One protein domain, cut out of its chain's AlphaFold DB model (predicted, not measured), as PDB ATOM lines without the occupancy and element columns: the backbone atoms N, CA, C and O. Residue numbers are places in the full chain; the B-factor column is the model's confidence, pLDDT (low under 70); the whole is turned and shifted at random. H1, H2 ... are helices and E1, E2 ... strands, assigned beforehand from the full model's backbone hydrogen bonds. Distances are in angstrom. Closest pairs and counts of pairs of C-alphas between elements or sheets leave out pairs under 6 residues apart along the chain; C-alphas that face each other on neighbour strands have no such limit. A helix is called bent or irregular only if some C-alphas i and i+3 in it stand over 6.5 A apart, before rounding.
ATOM      1  N   HIS A  43       7.575  56.529 148.953       94.88
ATOM      2  CA  HIS A  43       6.194  56.596 149.406       94.88
ATOM      3  C   HIS A  43       5.756  58.048 149.465       94.88
ATOM      4  O   HIS A  43       6.524  58.934 149.842       94.88
ATOM      5  N   PHE A  44       4.507  58.291 149.107       95.50
ATOM      6  CA  PHE A  44       3.918  59.618 149.115       95.50
ATOM      7  C   PHE A  44       2.531  59.556 149.726       95.50
ATOM      8  O   PHE A  44       1.860  58.529 149.661       95.50
ATOM      9  N   ALA A  45       2.108  60.665 150.317       95.06
ATOM     10  CA  ALA A  45       0.779  60.810 150.874       95.06
ATOM     11  C   ALA A  45       0.008  61.891 150.120       95.06
ATOM     12  O   ALA A  45       0.546  62.967 149.838       95.06
ATOM     13  N   PHE A  46      -1.262  61.619 149.840       95.19
ATOM     14  CA  PHE A  46      -2.216  62.619 149.376       95.19
ATOM     15  C   PHE A  46      -3.435  62.677 150.297       95.19
ATOM     16  O   PHE A  46      -3.698  61.750 151.064       95.19
ATOM     17  N   THR A  47      -4.162  63.786 150.232       94.50
ATOM     18  CA  THR A  47      -5.477  63.966 150.856       94.50
ATOM     19  C   THR A  47      -6.528  64.194 149.788       94.50
ATOM     20  O   THR A  47      -6.196  64.523 148.654       94.50
ATOM     21  N   ASP A  48      -7.797  64.043 150.145       93.25
ATOM     22  CA  ASP A  48      -8.932  64.416 149.308       93.25
ATOM     23  C   ASP A  48      -9.892  65.356 150.068       93.25
ATOM     24  O   ASP A  48      -9.550  65.939 151.104       93.25
ATOM     25  N   SER A  49     -11.128  65.491 149.582       92.31
ATOM     26  CA  SER A  49     -12.195  66.239 150.264       92.31
ATOM     27  C   SER A  49     -12.455  65.821 151.725       92.31
ATOM     28  O   SER A  49     -12.955  66.634 152.500       92.31
ATOM     29  N   THR A  50     -12.085  64.601 152.134       91.31
ATOM     30  CA  THR A  50     -12.216  64.103 153.515       91.31
ATOM     31  C   THR A  50     -11.063  64.524 154.428       91.31
ATOM     32  O   THR A  50     -11.164  64.361 155.643       91.31
ATOM     33  N   GLN A  51      -9.974  65.063 153.866       90.44
ATOM     34  CA  GLN A  51      -8.742  65.451 154.571       90.44
ATOM     35  C   GLN A  51      -8.023  64.301 155.302       90.44
ATOM     36  O   GLN A  51      -7.087  64.545 156.067       90.44
ATOM     37  N   LYS A  52      -8.421  63.047 155.059       91.25
ATOM     38  CA  LYS A  52      -7.687  61.867 155.517       91.25
ATOM     39  C   LYS A  52      -6.454  61.644 154.642       91.25
ATOM     40  O   LYS A  52      -6.444  62.020 153.472       91.25
ATOM     41  N   LEU A  53      -5.411  61.054 155.224       92.62
ATOM     42  CA  LEU A  53      -4.219  60.668 154.472       92.62
ATOM     43  C   LEU A  53      -4.454  59.342 153.760       92.62
ATOM     44  O   LEU A  53      -5.011  58.406 154.331       92.62
ATOM     45  N   PHE A  54      -3.951  59.265 152.539       95.31
ATOM     46  CA  PHE A  54      -3.790  58.028 151.801       95.31
ATOM     47  C   PHE A  54      -2.348  57.936 151.328       95.31
ATOM     48  O   PHE A  54      -1.854  58.842 150.650       95.31
ATOM     49  N   VAL A  55      -1.669  56.854 151.700       95.62
ATOM     50  CA  VAL A  55      -0.264  56.631 151.361       95.62
ATOM     51  C   VAL A  55      -0.172  55.644 150.206       95.62
ATOM     52  O   VAL A  55      -0.777  54.574 150.228       95.62
ATOM     53  N   PHE A  56       0.621  55.983 149.199       95.94
ATOM     54  CA  PHE A  56       0.872  55.138 148.039       95.94
ATOM     55  C   PHE A  56       2.370  55.009 147.767       95.94
ATOM     56  O   PHE A  56       3.171  55.865 148.155       95.94
ATOM     57  N   ARG A  57       2.740  53.918 147.100       95.19
ATOM     58  CA  ARG A  57       4.117  53.592 146.732       95.19
ATOM     59  C   ARG A  57       4.337  53.869 145.248       95.19
ATOM     60  O   ARG A  57       3.489  53.545 144.425       95.19
ATOM     61  N   LEU A  58       5.478  54.463 144.917       96.00
ATOM     62  CA  LEU A  58       5.964  54.640 143.553       96.00
ATOM     63  C   LEU A  58       7.288  53.900 143.386       96.00
ATOM     64  O   LEU A  58       8.148  53.959 144.267       96.00
ATOM     65  N   VAL A  59       7.447  53.244 142.238       94.81
ATOM     66  CA  VAL A  59       8.661  52.498 141.851       94.81
ATOM     67  C   VAL A  59       9.273  52.994 140.534       94.81
ATOM     68  O   VAL A  59      10.325  52.517 140.116       94.81
ATOM     69  N   ASP A  60       8.613  53.945 139.871       93.88
ATOM     70  CA  ASP A  60       9.066  54.578 138.633       93.88
ATOM     71  C   ASP A  60       9.801  55.890 138.959       93.88
ATOM     72  O   ASP A  60       9.237  56.800 139.574       93.88
ATOM     73  N   GLU A  61      11.065  56.000 138.540       94.19
ATOM     74  CA  GLU A  61      11.915  57.166 138.807       94.19
ATOM     75  C   GLU A  61      11.348  58.477 138.240       94.19
ATOM     76  O   GLU A  61      11.478  59.532 138.872       94.19
ATOM     77  N   GLU A  62      10.698  58.434 137.075       94.75
ATOM     78  CA  GLU A  62      10.068  59.600 136.464       94.75
ATOM     79  C   GLU A  62       8.856  60.045 137.283       94.75
ATOM     80  O   GLU A  62       8.724  61.239 137.567       94.75
ATOM     81  N   LYS A  63       8.032  59.100 137.750       95.75
ATOM     82  CA  LYS A  63       6.887  59.403 138.622       95.75
ATOM     83  C   LYS A  63       7.306  59.907 139.992       95.75
ATOM     84  O   LYS A  63       6.692  60.833 140.514       95.75
ATOM     85  N   ILE A  64       8.378  59.365 140.561       95.69
ATOM     86  CA  ILE A  64       8.944  59.852 141.825       95.69
ATOM     87  C   ILE A  64       9.451  61.290 141.666       95.69
ATOM     88  O   ILE A  64       9.244  62.129 142.547       95.69
ATOM     89  N   ARG A  65      10.115  61.601 140.547       95.31
ATOM     90  CA  ARG A  65      10.564  62.964 140.243       95.31
ATOM     91  C   ARG A  65       9.379  63.916 140.067       95.31
ATOM     92  O   ARG A  65       9.406  64.988 140.664       95.31
ATOM     93  N   GLU A  66       8.353  63.516 139.318       95.25
ATOM     94  CA  GLU A  66       7.122  64.295 139.118       95.25
ATOM     95  C   GLU A  66       6.417  64.578 140.456       95.25
ATOM     96  O   GLU A  66       6.097  65.725 140.758       95.25
ATOM     97  N   ALA A  67       6.276  63.570 141.324       95.50
ATOM     98  CA  ALA A  67       5.710  63.728 142.664       95.50
ATOM     99  C   ALA A  67       6.481  64.766 143.500       95.50
ATOM    100  O   ALA A  67       5.897  65.640 144.140       95.50
ATOM    101  N   ARG A  68       7.817  64.710 143.471       95.25
ATOM    102  CA  ARG A  68       8.674  65.679 144.169       95.25
ATOM    103  C   ARG A  68       8.577  67.081 143.574       95.25
ATOM    104  O   ARG A  68       8.677  68.044 144.325       95.25
ATOM    105  N   GLU A  69       8.397  67.206 142.263       93.81
ATOM    106  CA  GLU A  69       8.175  68.491 141.597       93.81
ATOM    107  C   GLU A  69       6.826  69.098 142.001       93.81
ATOM    108  O   GLU A  69       6.770  70.282 142.327       93.81
ATOM    109  N   ILE A  70       5.766  68.287 142.082       93.19
ATOM    110  CA  ILE A  70       4.460  68.714 142.607       93.19
ATOM    111  C   ILE A  70       4.611  69.229 144.046       93.19
ATOM    112  O   ILE A  70       4.151  70.327 144.354       93.19
ATOM    113  N   LEU A  71       5.329  68.496 144.908       92.19
ATOM    114  CA  LEU A  71       5.611  68.936 146.282       92.19
ATOM    115  C   LEU A  71       6.475  70.211 146.348       92.19
ATOM    116  O   LEU A  71       6.349  70.983 147.286       92.19
ATOM    117  N   GLN A  72       7.362  70.465 145.387       91.06
ATOM    118  CA  GLN A  72       8.180  71.688 145.378       91.06
ATOM    119  C   GLN A  72       7.408  72.917 144.889       91.06
ATOM    120  O   GLN A  72       7.709  74.034 145.305       91.06
ATOM    121  N   ASN A  73       6.411  72.719 144.029       88.38
ATOM    122  CA  ASN A  73       5.593  73.780 143.439       88.38
ATOM    123  C   ASN A  73       4.272  73.994 144.202       88.38
ATOM    124  O   ASN A  73       3.263  74.399 143.623       88.38
ATOM    125  N   GLN A  74       4.251  73.714 145.503       76.94
ATOM    126  CA  GLN A  74       3.047  73.813 146.328       76.94
ATOM    127  C   GLN A  74       2.489  75.238 146.399       76.94
ATOM    128  O   GLN A  74       3.233  76.213 146.495       76.94
ATOM    129  N   GLY A  75       1.157  75.354 146.355       77.56
ATOM    130  CA  GLY A  75       0.465  76.650 146.332       77.56
ATOM    131  C   GLY A  75       0.520  77.364 144.977       77.56
ATOM    132  O   GLY A  75       0.021  78.481 144.853       77.56
ATOM    133  N   SER A  76       1.109  76.732 143.960       83.38
ATOM    134  CA  SER A  76       1.032  77.192 142.577       83.38
ATOM    135  C   SER A  76      -0.144  76.543 141.847       83.38
ATOM    136  O   SER A  76      -0.618  75.470 142.222       83.38
ATOM    137  N   VAL A  77      -0.551  77.155 140.734       80.88
ATOM    138  CA  VAL A  77      -1.545  76.573 139.816       80.88
ATOM    139  C   VAL A  77      -1.115  75.179 139.347       80.88
ATOM    140  O   VAL A  77      -1.965  74.313 139.196       80.88
ATOM    141  N   PHE A  78       0.192  74.946 139.176       82.88
ATOM    142  CA  PHE A  78       0.728  73.658 138.738       82.88
ATOM    143  C   PHE A  78       0.392  72.521 139.710       82.88
ATOM    144  O   PHE A  78       0.005  71.445 139.272       82.88
ATOM    145  N   GLU A  79       0.503  72.741 141.022       87.62
ATOM    146  CA  GLU A  79       0.132  71.712 142.002       87.62
ATOM    147  C   GLU A  79      -1.390  71.560 142.109       87.62
ATOM    148  O   GLU A  79      -1.895  70.442 142.176       87.62
ATOM    149  N   GLU A  80      -2.145  72.658 142.046       83.12
ATOM    150  CA  GLU A  80      -3.608  72.614 142.161       83.12
ATOM    151  C   GLU A  80      -4.294  71.890 141.002       83.12
ATOM    152  O   GLU A  80      -5.403  71.372 141.172       83.12
ATOM    153  N   THR A  81      -3.640  71.815 139.845       86.69
ATOM    154  CA  THR A  81      -4.123  71.057 138.694       86.69
ATOM    155  C   THR A  81      -3.598  69.628 138.652       86.69
ATOM    156  O   THR A  81      -4.000  68.899 137.763       86.69
ATOM    157  N   ARG A  82      -2.706  69.187 139.551       93.38
ATOM    158  CA  ARG A  82      -2.142  67.826 139.513       93.38
ATOM    159  C   ARG A  82      -2.782  66.929 140.566       93.38
ATOM    160  O   ARG A  82      -2.505  67.027 141.758       93.38
ATOM    161  N   HIS A  83      -3.615  66.018 140.088       94.88
ATOM    162  CA  HIS A  83      -4.344  65.040 140.885       94.88
ATOM    163  C   HIS A  83      -3.718  63.653 140.759       94.88
ATOM    164  O   HIS A  83      -3.098  63.341 139.746       94.88
ATOM    165  N   VAL A  84      -3.884  62.808 141.772       96.19
ATOM    166  CA  VAL A  84      -3.411  61.417 141.770       96.19
ATOM    167  C   VAL A  84      -4.504  60.523 141.200       96.19
ATOM    168  O   VAL A  84      -5.648  60.613 141.634       96.19
ATOM    169  N   MET A  85      -4.163  59.627 140.274       96.06
ATOM    170  CA  MET A  85      -5.041  58.527 139.868       96.06
ATOM    171  C   MET A  85      -4.284  57.207 139.787       96.06
ATOM    172  O   MET A  85      -3.058  57.183 139.680       96.06
ATOM    173  N   GLY A  86      -5.030  56.109 139.796       96.56
ATOM    174  CA  GLY A  86      -4.481  54.773 139.612       96.56
ATOM    175  C   GLY A  86      -5.551  53.690 139.652       96.56
ATOM    176  O   GLY A  86      -6.750  53.964 139.701       96.56
ATOM    177  N   ARG A  87      -5.105  52.438 139.620       97.69
ATOM    178  CA  ARG A  87      -5.942  51.247 139.739       97.69
ATOM    179  C   ARG A  87      -6.033  50.821 141.201       97.69
ATOM    180  O   ARG A  87      -5.008  50.661 141.854       97.69
ATOM    181  N   VAL A  88      -7.246  50.602 141.692       97.75
ATOM    182  CA  VAL A  88      -7.511  50.146 143.061       97.75
ATOM    183  C   VAL A  88      -7.307  48.637 143.176       97.75
ATOM    184  O   VAL A  88      -7.893  47.852 142.420       97.75
ATOM    185  N   GLU A  89      -6.521  48.236 144.169       97.31
ATOM    186  CA  GLU A  89      -6.314  46.852 144.580       97.31
ATOM    187  C   GLU A  89      -6.817  46.640 146.008       97.31
ATOM    188  O   GLU A  89      -6.565  47.438 146.912       97.31
ATOM    189  N   ASN A  90      -7.558  45.550 146.209       95.81
ATOM    190  CA  ASN A  90      -8.092  45.196 147.517       95.81
ATOM    191  C   ASN A  90      -6.963  44.649 148.396       95.81
ATOM    192  O   ASN A  90      -6.173  43.812 147.959       95.81
ATOM    193  N   GLY A  91      -6.952  45.055 149.659       93.88
ATOM    194  CA  GLY A  91      -5.993  44.609 150.656       93.88
ATOM    195  C   GLY A  91      -5.300  45.778 151.343       93.88
ATOM    196  O   GLY A  91      -4.932  46.769 150.711       93.88
ATOM    197  N   THR A  92      -5.101  45.618 152.647       93.00
ATOM    198  CA  THR A  92      -4.329  46.540 153.476       93.00
ATOM    199  C   THR A  92      -2.836  46.300 153.279       93.00
ATOM    200  O   THR A  92      -2.369  45.160 153.242       93.00
ATOM    201  N   VAL A  93      -2.079  47.389 153.205       91.69
ATOM    202  CA  VAL A  93      -0.617  47.398 153.091       91.69
ATOM    203  C   VAL A  93      -0.021  48.144 154.280       91.69
ATOM    204  O   VAL A  93      -0.649  49.040 154.839       91.69
ATOM    205  N   SER A  94       1.199  47.784 154.682       90.25
ATOM    206  CA  SER A  94       1.828  48.311 155.906       90.25
ATOM    207  C   SER A  94       2.007  49.830 155.909       90.25
ATOM    208  O   SER A  94       1.971  50.444 156.973       90.25
ATOM    209  N   TYR A  95       2.190  50.435 154.735       89.81
ATOM    210  CA  TYR A  95       2.339  51.881 154.587       89.81
ATOM    211  C   TYR A  95       1.004  52.637 154.544       89.81
ATOM    212  O   TYR A  95       1.013  53.851 154.705       89.81
ATOM    213  N   ASN A  96      -0.127  51.946 154.352       92.81
ATOM    214  CA  ASN A  96      -1.469  52.530 154.252       92.81
ATOM    215  C   ASN A  96      -2.475  51.771 155.148       92.81
ATOM    216  O   ASN A  96      -3.434  51.193 154.635       92.81
ATOM    217  N   PRO A  97      -2.243  51.698 156.474       90.69
ATOM    218  CA  PRO A  97      -2.994  50.805 157.362       90.69
ATOM    219  C   PRO A  97      -4.450  51.229 157.601       90.69
ATOM    220  O   PRO A  97      -5.264  50.389 157.976       90.69
ATOM    221  N   ASP A  98      -4.781  52.503 157.383       91.12
ATOM    222  CA  ASP A  98      -6.117  53.059 157.639       91.12
ATOM    223  C   ASP A  98      -7.164  52.661 156.586       91.12
ATOM    224  O   ASP A  98      -8.350  52.942 156.762       91.12
ATOM    225  N   TRP A  99      -6.733  52.018 155.498       95.44
ATOM    226  CA  TRP A  99      -7.575  51.678 154.358       95.44
ATOM    227  C   TRP A  99      -7.470  50.192 154.017       95.44
ATOM    228  O   TRP A  99      -6.402  49.572 154.095       95.44
ATOM    229  N   SER A 100      -8.582  49.611 153.577       97.38
ATOM    230  CA  SER A 100      -8.647  48.207 153.150       97.38
ATOM    231  C   SER A 100      -8.241  48.018 151.685       97.38
ATOM    232  O   SER A 100      -8.451  46.945 151.110       97.38
ATOM    233  N   PHE A 101      -7.667  49.048 151.063       97.69
ATOM    234  CA  PHE A 101      -7.234  49.062 149.673       97.69
ATOM    235  C   PHE A 101      -5.979  49.919 149.476       97.69
ATOM    236  O   PHE A 101      -5.606  50.746 150.311       97.69
ATOM    237  N   HIS A 102      -5.331  49.727 148.332       97.38
ATOM    238  CA  HIS A 102      -4.185  50.515 147.892       97.38
ATOM    239  C   HIS A 102      -4.220  50.719 146.372       97.38
ATOM    240  O   HIS A 102      -5.045  50.137 145.667       97.38
ATOM    241  N   LEU A 103      -3.347  51.589 145.866       98.06
ATOM    242  CA  LEU A 103      -3.153  51.767 144.429       98.06
ATOM    243  C   LEU A 103      -2.096  50.790 143.913       98.06
ATOM    244  O   LEU A 103      -1.046  50.641 144.536       98.06
ATOM    245  N   ALA A 104      -2.347  50.190 142.749       97.25
ATOM    246  CA  ALA A 104      -1.352  49.396 142.041       97.25
ATOM    247  C   ALA A 104      -0.210  50.303 141.563       97.25
ATOM    248  O   ALA A 104      -0.444  51.214 140.766       97.25
ATOM    249  N   GLU A 105       1.013  50.050 142.022       95.31
ATOM    250  CA  GLU A 105       2.193  50.905 141.788       95.31
ATOM    251  C   GLU A 105       2.475  51.217 140.317       95.31
ATOM    252  O   GLU A 105       2.924  52.314 139.994       95.31
ATOM    253  N   ASP A 106       2.198  50.265 139.428       94.81
ATOM    254  CA  ASP A 106       2.433  50.367 137.986       94.81
ATOM    255  C   ASP A 106       1.392  51.225 137.252       94.81
ATOM    256  O   ASP A 106       1.566  51.567 136.084       94.81
ATOM    257  N   SER A 107       0.292  51.563 137.925       96.25
ATOM    258  CA  SER A 107      -0.846  52.278 137.344       96.25
ATOM    259  C   SER A 107      -0.917  53.752 137.739       96.25
ATOM    260  O   SER A 107      -1.771  54.479 137.228       96.25
ATOM    261  N   ILE A 108      -0.062  54.185 138.669       97.31
ATOM    262  CA  ILE A 108      -0.164  55.505 139.289       97.31
ATOM    263  C   ILE A 108       0.355  56.579 138.341       97.31
ATOM    264  O   ILE A 108       1.466  56.504 137.813       97.31
ATOM    265  N   LEU A 109      -0.444  57.627 138.161       95.88
ATOM    266  CA  LEU A 109      -0.062  58.796 137.384       95.88
ATOM    267  C   LEU A 109      -0.699  60.067 137.948       95.88
ATOM    268  O   LEU A 109      -1.686  60.016 138.683       95.88
ATOM    269  N   PHE A 110      -0.118  61.207 137.580       96.25
ATOM    270  CA  PHE A 110      -0.644  62.520 137.915       96.25
ATOM    271  C   PHE A 110      -1.397  63.090 136.713       96.25
ATOM    272  O   PHE A 110      -0.882  63.053 135.594       96.25
ATOM    273  N   PHE A 111      -2.613  63.584 136.925       93.81
ATOM    274  CA  PHE A 111      -3.490  64.054 135.854       93.81
ATOM    275  C   PHE A 111      -3.994  65.473 136.107       93.81
ATOM    276  O   PHE A 111      -4.149  65.887 137.253       93.81
ATOM    277  N   GLU A 112      -4.265  66.191 135.016       92.19
ATOM    278  CA  GLU A 112      -4.937  67.502 135.035       92.19
ATOM    279  C   GLU A 112      -6.407  67.407 134.628       92.19
ATOM    280  O   GLU A 112      -7.229  68.205 135.059       92.19
ATOM    281  N   MET A 113      -6.739  66.407 133.810       87.56
ATOM    282  CA  MET A 113      -8.092  66.115 133.355       87.56
ATOM    283  C   MET A 113      -8.286  64.599 133.299       87.56
ATOM    284  O   MET A 113      -7.409  63.882 132.813       87.56
ATOM    285  N   ALA A 114      -9.438  64.121 133.758       84.06
ATOM    286  CA  ALA A 114      -9.867  62.731 133.633       84.06
ATOM    287  C   ALA A 114     -11.285  62.661 133.044       84.06
ATOM    288  O   ALA A 114     -11.982  63.668 132.933       84.06
ATOM    289  N   VAL A 115     -11.715  61.473 132.621       74.69
ATOM    290  CA  VAL A 115     -13.112  61.240 132.222       74.69
ATOM    291  C   VAL A 115     -13.945  61.014 133.488       74.69
ATOM    292  O   VAL A 115     -13.510  60.286 134.373       74.69
ATOM    293  N   GLU A 116     -15.139  61.610 133.554       69.38
ATOM    294  CA  GLU A 116     -16.057  61.702 134.716       69.38
ATOM    295  C   GLU A 116     -16.660  60.364 135.224       69.38
ATOM    296  O   GLU A 116     -17.777  60.324 135.731       69.38
ATOM    297  N   VAL A 117     -15.955  59.238 135.083       82.44
ATOM    298  CA  VAL A 117     -16.404  57.901 135.528       82.44
ATOM    299  C   VAL A 117     -15.307  57.203 136.344       82.44
ATOM    300  O   VAL A 117     -15.042  56.014 136.190       82.44
ATOM    301  N   CYS A 118     -14.606  57.970 137.176       91.56
ATOM    302  CA  CYS A 118     -13.653  57.442 138.155       91.56
ATOM    303  C   CYS A 118     -13.515  58.323 139.411       91.56
ATOM    304  O   CYS A 118     -12.653  58.038 140.245       91.56
ATOM    305  N   ASP A 119     -14.330  59.377 139.561       93.94
ATOM    306  CA  ASP A 119     -14.271  60.265 140.726       93.94
ATOM    307  C   ASP A 119     -15.031  59.680 141.917       93.94
ATOM    308  O   ASP A 119     -16.224  59.389 141.846       93.94
ATOM    309  N   ALA A 120     -14.321  59.528 143.028       94.44
ATOM    310  CA  ALA A 120     -14.863  59.130 144.315       94.44
ATOM    311  C   ALA A 120     -13.914  59.620 145.412       94.44
ATOM    312  O   ALA A 120     -12.700  59.674 145.210       94.44
ATOM    313  N   ASN A 121     -14.443  59.955 146.588       95.62
ATOM    314  CA  ASN A 121     -13.599  60.211 147.756       95.62
ATOM    315  C   ASN A 121     -13.145  58.883 148.397       95.62
ATOM    316  O   ASN A 121     -13.750  57.836 148.162       95.62
ATOM    317  N   MET A 122     -12.091  58.920 149.213       96.00
ATOM    318  CA  MET A 122     -11.478  57.736 149.827       96.00
ATOM    319  C   MET A 122     -12.486  56.911 150.636       96.00
ATOM    320  O   MET A 122     -12.511  55.690 150.530       96.00
ATOM    321  N   GLN A 123     -13.348  57.579 151.412       96.12
ATOM    322  CA  GLN A 123     -14.363  56.904 152.225       96.12
ATOM    323  C   GLN A 123     -15.390  56.178 151.354       96.12
ATOM    324  O   GLN A 123     -15.794  55.071 151.678       96.12
ATOM    325  N   PHE A 124     -15.783  56.776 150.233       96.06
ATOM    326  CA  PHE A 124     -16.744  56.181 149.316       96.06
ATOM    327  C   PHE A 124     -16.167  54.945 148.613       96.06
ATOM    328  O   PHE A 124     -16.887  53.972 148.406       96.06
ATOM    329  N   VAL A 125     -14.864  54.947 148.304       96.94
ATOM    330  CA  VAL A 125     -14.164  53.753 147.798       96.94
ATOM    331  C   VAL A 125     -14.060  52.668 148.869       96.94
ATOM    332  O   VAL A 125     -14.302  51.507 148.558       96.94
ATOM    333  N   GLU A 126     -13.748  53.029 150.117       97.38
ATOM    334  CA  GLU A 126     -13.689  52.086 151.244       97.38
ATOM    335  C   GLU A 126     -15.049  51.414 151.484       97.38
ATOM    336  O   GLU A 126     -15.139  50.188 151.532       97.38
ATOM    337  N   ASP A 127     -16.119  52.208 151.557       97.00
ATOM    338  CA  ASP A 127     -17.482  51.717 151.781       97.00
ATOM    339  C   ASP A 127     -17.972  50.850 150.599       97.00
ATOM    340  O   ASP A 127     -18.715  49.886 150.793       97.00
ATOM    341  N   GLY A 128     -17.538  51.180 149.376       95.56
ATOM    342  CA  GLY A 128     -17.894  50.511 148.122       95.56
ATOM    343  C   GLY A 128     -16.866  49.495 147.614       95.56
ATOM    344  O   GLY A 128     -16.926  49.101 146.447       95.56
ATOM    345  N   LEU A 129     -15.911  49.048 148.439       96.56
ATOM    346  CA  LEU A 129     -14.751  48.278 147.967       96.56
ATOM    347  C   LEU A 129     -15.127  46.950 147.278       96.56
ATOM    348  O   LEU A 129     -14.433  46.486 146.370       96.56
ATOM    349  N   SER A 130     -16.247  46.336 147.673       96.50
ATOM    350  CA  SER A 130     -16.774  45.124 147.029       96.50
ATOM    351  C   SER A 130     -17.322  45.359 145.618       96.50
ATOM    352  O   SER A 130     -17.435  44.407 144.849       96.50
ATOM    353  N   GLU A 131     -17.660  46.601 145.274       95.38
ATOM    354  CA  GLU A 131     -18.224  46.998 143.979       95.38
ATOM    355  C   GLU A 131     -17.148  47.532 143.014       95.38
ATOM    356  O   GLU A 131     -17.420  47.790 141.840       95.38
ATOM    357  N   VAL A 132     -15.897  47.653 143.467       96.19
ATOM    358  CA  VAL A 132     -14.767  48.099 142.642       96.19
ATOM    359  C   VAL A 132     -14.511  47.126 141.485       96.19
ATOM    360  O   VAL A 132     -14.304  45.925 141.678       96.19
ATOM    361  N   GLY A 133     -14.486  47.658 140.259       93.19
ATOM    362  CA  GLY A 133     -14.414  46.880 139.019       93.19
ATOM    363  C   GLY A 133     -15.768  46.620 138.349       93.19
ATOM    364  O   GLY A 133     -15.788  46.003 137.285       93.19
ATOM    365  N   THR A 134     -16.872  47.085 138.942       92.62
ATOM    366  CA  THR A 134     -18.213  47.117 138.328       92.62
ATOM    367  C   THR A 134     -18.518  48.515 137.769       92.62
ATOM    368  O   THR A 134     -17.593  49.260 137.452       92.62
ATOM    369  N   ASP A 135     -19.793  48.895 137.670       92.19
ATOM    370  CA  ASP A 135     -20.218  50.242 137.278       92.19
ATOM    371  C   ASP A 135     -19.748  51.328 138.264       92.19
ATOM    372  O   ASP A 135     -19.637  52.488 137.875       92.19
ATOM    373  N   PHE A 136     -19.436  50.963 139.517       92.94
ATOM    374  CA  PHE A 136     -18.955  51.901 140.537       92.94
ATOM    375  C   PHE A 136     -17.582  52.507 140.197       92.94
ATOM    376  O   PHE A 136     -17.422  53.723 140.189       92.94
ATOM    377  N   LEU A 137     -16.600  51.657 139.884       94.50
ATOM    378  CA  LEU A 137     -15.283  52.052 139.374       94.50
ATOM    379  C   LEU A 137     -14.893  51.087 138.250       94.50
ATOM    380  O   LEU A 137     -14.232  50.067 138.512       94.50
ATOM    381  N   PRO A 138     -15.311  51.367 137.003       93.44
ATOM    382  CA  PRO A 138     -15.025  50.502 135.869       93.44
ATOM    383  C   PRO A 138     -13.523  50.295 135.698       93.44
ATOM    384  O   PRO A 138     -12.722  51.220 135.830       93.44
ATOM    385  N   ASN A 139     -13.119  49.054 135.425       94.19
ATOM    386  CA  ASN A 139     -11.707  48.657 135.329       94.19
ATOM    387  C   ASN A 139     -10.866  48.973 136.583       94.19
ATOM    388  O   ASN A 139      -9.636  48.950 136.515       94.19
ATOM    389  N   ARG A 140     -11.518  49.233 137.728       96.06
ATOM    390  CA  ARG A 140     -10.891  49.606 139.007       96.06
ATOM    391  C   ARG A 140     -10.111  50.922 138.939       96.06
ATOM    392  O   ARG A 140      -9.233  51.140 139.767       96.06
ATOM    393  N   VAL A 141     -10.386  51.772 137.951       96.00
ATOM    394  CA  VAL A 141      -9.704  53.061 137.792       96.00
ATOM    395  C   VAL A 141     -10.324  54.070 138.745       96.00
ATOM    396  O   VAL A 141     -11.535  54.265 138.729       96.00
ATOM    397  N   TRP A 142      -9.489  54.722 139.546       96.75
ATOM    398  CA  TRP A 142      -9.887  55.735 140.510       96.75
ATOM    399  C   TRP A 142      -9.108  57.029 140.266       96.75
ATOM    400  O   TRP A 142      -7.878  57.012 140.196       96.75
ATOM    401  N   CYS A 143      -9.834  58.137 140.121       95.06
ATOM    402  CA  CYS A 143      -9.309  59.472 139.845       95.06
ATOM    403  C   CYS A 143      -9.955  60.488 140.805       95.06
ATOM    404  O   CYS A 143     -10.863  61.215 140.408       95.06
ATOM    405  N   PRO A 144      -9.539  60.535 142.080       94.88
ATOM    406  CA  PRO A 144     -10.071  61.498 143.037       94.88
ATOM    407  C   PRO A 144      -9.739  62.935 142.603       94.88
ATOM    408  O   PRO A 144      -8.613  63.403 142.785       94.88
ATOM    409  N   TRP A 145     -10.718  63.679 142.082       93.75
ATOM    410  CA  TRP A 145     -10.530  65.067 141.616       93.75
ATOM    411  C   TRP A 145     -10.259  66.051 142.748       93.75
ATOM    412  O   TRP A 145      -9.758  67.149 142.539       93.75
ATOM    413  N   SER A 146     -10.576  65.668 143.981       92.81
ATOM    414  CA  SER A 146     -10.200  66.452 145.158       92.81
ATOM    415  C   SER A 146      -8.808  66.106 145.690       92.81
ATOM    416  O   SER A 146      -8.416  66.654 146.718       92.81
ATOM    417  N   SER A 147      -8.055  65.222 145.015       94.62
ATOM    418  CA  SER A 147      -6.750  64.784 145.508       94.62
ATOM    419  C   SER A 147      -5.696  65.889 145.484       94.62
ATOM    420  O   SER A 147      -5.603  66.682 144.540       94.62
ATOM    421  N   ARG A 148      -4.893  65.918 146.549       93.69
ATOM    422  CA  ARG A 148      -3.790  66.857 146.769       93.69
ATOM    423  C   ARG A 148      -2.600  66.129 147.361       93.69
ATOM    424  O   ARG A 148      -2.722  65.517 148.418       93.69
ATOM    425  N   LEU A 149      -1.451  66.207 146.701       94.81
ATOM    426  CA  LEU A 149      -0.223  65.600 147.201       94.81
ATOM    427  C   LEU A 149       0.322  66.430 148.372       94.81
ATOM    428  O   LEU A 149       0.608  67.617 148.217       94.81
ATOM    429  N   VAL A 150       0.468  65.817 149.548       93.25
ATOM    430  CA  VAL A 150       0.792  66.549 150.784       93.25
ATOM    431  C   VAL A 150       2.161  66.229 151.360       93.25
ATOM    432  O   VAL A 150       2.696  67.075 152.068       93.25
ATOM    433  N   ALA A 151       2.740  65.052 151.100       92.25
ATOM    434  CA  ALA A 151       4.048  64.710 151.655       92.25
ATOM    435  C   ALA A 151       4.768  63.572 150.917       92.25
ATOM    436  O   ALA A 151       4.137  62.698 150.325       92.25
ATOM    437  N   GLU A 152       6.098  63.557 151.031       93.62
ATOM    438  CA  GLU A 152       6.929  62.358 150.842       93.62
ATOM    439  C   GLU A 152       7.110  61.663 152.200       93.62
ATOM    440  O   GLU A 152       7.370  62.333 153.206       93.62
ATOM    441  N   MET A 153       6.984  60.336 152.225       91.19
ATOM    442  CA  MET A 153       6.934  59.511 153.432       91.19
ATOM    443  C   MET A 153       8.105  58.507 153.484       91.19
ATOM    444  O   MET A 153       8.452  57.880 152.485       91.19
ATOM    445  N   ASP A 154       8.695  58.317 154.665       87.94
ATOM    446  CA  ASP A 154       9.672  57.275 154.991       87.94
ATOM    447  C   ASP A 154       8.938  56.140 155.702       87.94
ATOM    448  O   ASP A 154       8.714  56.178 156.911       87.94
ATOM    449  N   CYS A 155       8.550  55.132 154.924       82.62
ATOM    450  CA  CYS A 155       7.943  53.901 155.424       82.62
ATOM    451  C   CYS A 155       8.985  52.805 155.714       82.62
ATOM    452  O   CYS A 155       8.617  51.684 156.055       82.62
ATOM    453  N   SER A 156      10.287  53.099 155.563       72.56
ATOM    454  CA  SER A 156      11.366  52.144 155.860       72.56
ATOM    455  C   SER A 156      11.637  52.026 157.361       72.56
ATOM    456  O   SER A 156      12.221  51.043 157.823       72.56
ATOM    457  N   ARG A 157      11.179  53.014 158.138       60.19
ATOM    458  CA  ARG A 157      11.163  52.979 159.596       60.19
ATOM    459  C   ARG A 157       9.718  52.851 160.066       60.19
ATOM    460  O   ARG A 157       8.912  53.694 159.681       60.19
ATOM    461  N   PRO A 158       9.377  51.854 160.899       55.47
ATOM    462  CA  PRO A 158       8.102  51.894 161.598       55.47
ATOM    463  C   PRO A 158       8.048  53.194 162.411       55.47
ATOM    464  O   PRO A 158       9.026  53.542 163.082       55.47
ATOM    465  N   GLY A 159       6.932  53.919 162.314       54.72
ATOM    466  CA  GLY A 159       6.628  55.066 163.162       54.72
ATOM    467  C   GLY A 159       6.845  54.745 164.644       54.72
ATOM    468  O   GLY A 159       6.924  53.584 165.049       54.72
ATOM    469  N   PHE A 160       6.971  55.777 165.479       44.53
ATOM    470  CA  PHE A 160       7.247  55.626 166.917       44.53
ATOM    471  C   PHE A 160       6.179  54.794 167.669       44.53
ATOM    472  O   PHE A 160       6.432  54.318 168.772       44.53
ATOM    473  N   ASP A 161       5.014  54.570 167.060       48.94
ATOM    474  CA  ASP A 161       3.900  53.739 167.528       48.94
ATOM    475  C   ASP A 161       3.822  52.342 166.868       48.94
ATOM    476  O   ASP A 161       2.942  51.553 167.200       48.94
ATOM    477  N   GLY A 162       4.745  52.000 165.961       45.91
ATOM    478  CA  GLY A 162       4.723  50.741 165.212       45.91
ATOM    479  C   GLY A 162       3.723  50.713 164.052       45.91
ATOM    480  O   GLY A 162       3.613  49.684 163.381       45.91
ATOM    481  N   THR A 163       3.049  51.830 163.775       49.44
ATOM    482  CA  THR A 163       2.071  51.979 162.697       49.44
ATOM    483  C   THR A 163       2.505  53.106 161.772       49.44
ATOM    484  O   THR A 163       2.300  54.286 162.022       49.44
ATOM    485  N   GLY A 164       3.091  52.730 160.640       65.38
ATOM    486  CA  GLY A 164       3.139  53.620 159.488       65.38
ATOM    487  C   GLY A 164       4.415  54.431 159.317       65.38
ATOM    488  O   GLY A 164       5.473  54.141 159.876       65.38
ATOM    489  N   CYS A 165       4.294  55.390 158.409       77.12
ATOM    490  CA  CYS A 165       5.399  56.091 157.782       77.12
ATOM    491  C   CYS A 165       5.669  57.437 158.453       77.12
ATOM    492  O   CYS A 165       4.741  58.143 158.844       77.12
ATOM    493  N   ALA A 166       6.935  57.840 158.515       79.31
ATOM    494  CA  ALA A 166       7.316  59.179 158.954       79.31
ATOM    495  C   ALA A 166       7.285  60.173 157.784       79.31
ATOM    496  O   ALA A 166       7.553  59.808 156.645       79.31
ATOM    497  N   VAL A 167       7.006  61.450 158.043       81.06
ATOM    498  CA  VAL A 167       7.097  62.493 157.009       81.06
ATOM    499  C   VAL A 167       8.563  62.826 156.737       81.06
ATOM    500  O   VAL A 167       9.297  63.185 157.655       81.06
ATOM    501  N   VAL A 168       8.985  62.757 155.474       81.19
ATOM    502  CA  VAL A 168      10.326  63.178 155.025       81.19
ATOM    503  C   VAL A 168      10.297  64.605 154.510       81.19
ATOM    504  O   VAL A 168      11.190  65.396 154.806       81.19
ATOM    505  N   ARG A 169       9.273  64.932 153.716       79.62
ATOM    506  CA  ARG A 169       9.076  66.262 153.137       79.62
ATOM    507  C   ARG A 169       7.622  66.675 153.338       79.62
ATOM    508  O   ARG A 169       6.776  66.210 152.572       79.62
ATOM    509  N   PRO A 170       7.316  67.486 154.364       76.69
ATOM    510  CA  PRO A 170       5.969  67.995 154.561       76.69
ATOM    511  C   PRO A 170       5.641  69.037 153.494       76.69
ATOM    512  O   PRO A 170       6.480  69.868 153.147       76.69
ATOM    513  N   GLY A 171       4.404  69.018 153.012       68.31
ATOM    514  CA  GLY A 171       3.793  70.139 152.315       68.31
ATOM    515  C   GLY A 171       3.126  71.127 153.274       68.31
ATOM    516  O   GLY A 171       2.724  70.740 154.371       68.31
ATOM    517  N   PRO A 172       2.918  72.395 152.873       61.72
ATOM    518  CA  PRO A 172       2.344  73.437 153.720       61.72
ATOM    519  C   PRO A 172       0.860  73.201 154.031       61.72
ATOM    520  O   PRO A 172       0.319  73.836 154.929       61.72
ATOM    521  N   ARG A 173       0.188  72.297 153.303       64.19
ATOM    522  CA  ARG A 173      -1.226  71.931 153.497       64.19
ATOM    523  C   ARG A 173      -1.410  70.588 154.218       64.19
ATOM    524  O   ARG A 173      -2.483  69.996 154.135       64.19
ATOM    525  N   MET A 174      -0.381  70.087 154.904       59.09
ATOM    526  CA  MET A 174      -0.508  68.853 155.677       59.09
ATOM    527  C   MET A 174      -1.587  69.020 156.770       59.09
ATOM    528  O   MET A 174      -1.550  70.014 157.503       59.09
ATOM    529  N   PRO A 175      -2.545  68.084 156.914       60.09
ATOM    530  CA  PRO A 175      -3.528  68.152 157.987       60.09
ATOM    531  C   PRO A 175      -2.826  68.216 159.349       60.09
ATOM    532  O   PRO A 175      -2.033  67.338 159.690       60.09
ATOM    533  N   SER A 176      -3.164  69.228 160.156       52.50
ATOM    534  CA  SER A 176      -2.600  69.450 161.504       52.50
ATOM    535  C   SER A 176      -2.755  68.241 162.444       52.50
ATOM    536  O   SER A 176      -2.026  68.117 163.426       52.50
ATOM    537  N   VAL A 177      -3.670  67.324 162.112       51.41
ATOM    538  CA  VAL A 177      -4.014  66.111 162.869       51.41
ATOM    539  C   VAL A 177      -2.825  65.153 163.053       51.41
ATOM    540  O   VAL A 177      -2.828  64.381 164.005       51.41
TER     541      VAL A 177
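Overview. This is residues 43 to 177 of the 218 residues of an uncharacterized protein of Chromera velia CCMP2878 (UniProt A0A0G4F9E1). A strongly twisted sheet of four strands, E2, E1, E6 and E7, has H1 across one face, and next to it stands a smaller sheet of three strands, E4, E3 and E5, built along the bent strand E3; of this smaller sheet E4 comes near E2, and E3 comes near E6 where His 83 meets Arg 148. Residues 141 to 142 of a long stretch with no named element, 128 to 147, pair with E3, while the loop between E6 and E7 lies at the far end of the domain from Asp 135. The printed part has 135 residues, with three named helices and seven named strands in the order E1 E2 H1 H2 E3 E4 E5 H3 E6 E7. The sheets run E2 - E1 - E6 - E7 and E4 - E3 - E5, both antiparallel throughout; the class is mixed, helices and strands, with 59 residues, under half, in named elements. The whole is compact, with a radius of gyration of the C-alphas of 14.0 A and spans of 37 by 36 by 28 A.

Arrangement. E1, residues 43 to 47, and E2, residues 53 to 58, form an antiparallel hairpin, with N 44 and O 56 2.9 A apart. On the other side of E1 lies E6, residues 148 to 154, antiparallel to it, with N 45 and O 151 2.9 A apart. E6 forms a hairpin with E7, residues 166 to 170, where N 154 and O 166 are 2.7 A apart; E2 and E7 are the edge strands. H1, residues 61 to 72, is on this sheet at a height over the sheet of 8.9 A, in two layers, a helix on one face of a sheet. Its line and that of E6 stand at 62 degrees on the local plane, only just across the strands, and the closest C-alphas of the two are those of Leu 71 and Leu 149, 6.8 A apart. H2, residues 77 to 80, and H1 only just touch, only at the corner, with 3 pairs of C-alphas within 8 A; H1 does so with residues 70 to 71 alone, and the closest C-alphas are those of Ile 70 and Glu 79, 5.3 A apart. E3, residues 83 to 90, bends by 56 degrees at residue 87, and its pairing is staggered. Its residues 83 to 85 pair with E5, residues 109 to 111, where N 83 and O 111 are 2.9 A apart, and its residues 88 to 90 pair with E4, residues 101 to 103, where N 89 and O 102 are 2.8 A apart. E3 and E4 are a hairpin, while E4 and E5 are apart. The closest C-alphas of E3 and E6 are those of His 83 and Arg 148, 6.2 A apart; those of E2 and E4 are of Phe 56 and Leu 103, 6.4 A apart. H1 is on this second sheet too, its closest C-alpha to E5 being that of Lys 63, 7.1 A from that of Leu 109. H3, residues 122 to 127, only grazes the second sheet, with its residues 122 to 126. In H1 and H3 every O i to N i+4 pair is within hydrogen-bond range; H2 is too short for such a pair.

Along the chain. E1 begins at C-alpha 43, (6.194, 56.596, 149.406), and spans 13.9 A. E2 spans 16.1 A, H1 16.4 A and E3, the longest strand by residues, 21.3 A. E3 ends at C-alpha 90, (-8.092, 45.196, 147.517). H2, E4, E5 and H3 are shorter. E6 spans 18.5 A, and E7, 9.9 A, ends at C-alpha 170, (5.969, 67.995, 154.561).

Size, cuts and confidence. The two C-alphas farthest apart are those of Asp 135 and Phe 160, 40.8 A. The printed part has no cut. The links from H3 to E6, 20 residues, and from E6 to E7, 11 residues, are long. The mean pLDDT of the printed part is 88.0, and it is under 70 at residue 116, residues 157 to 164 and residues 171 to 177.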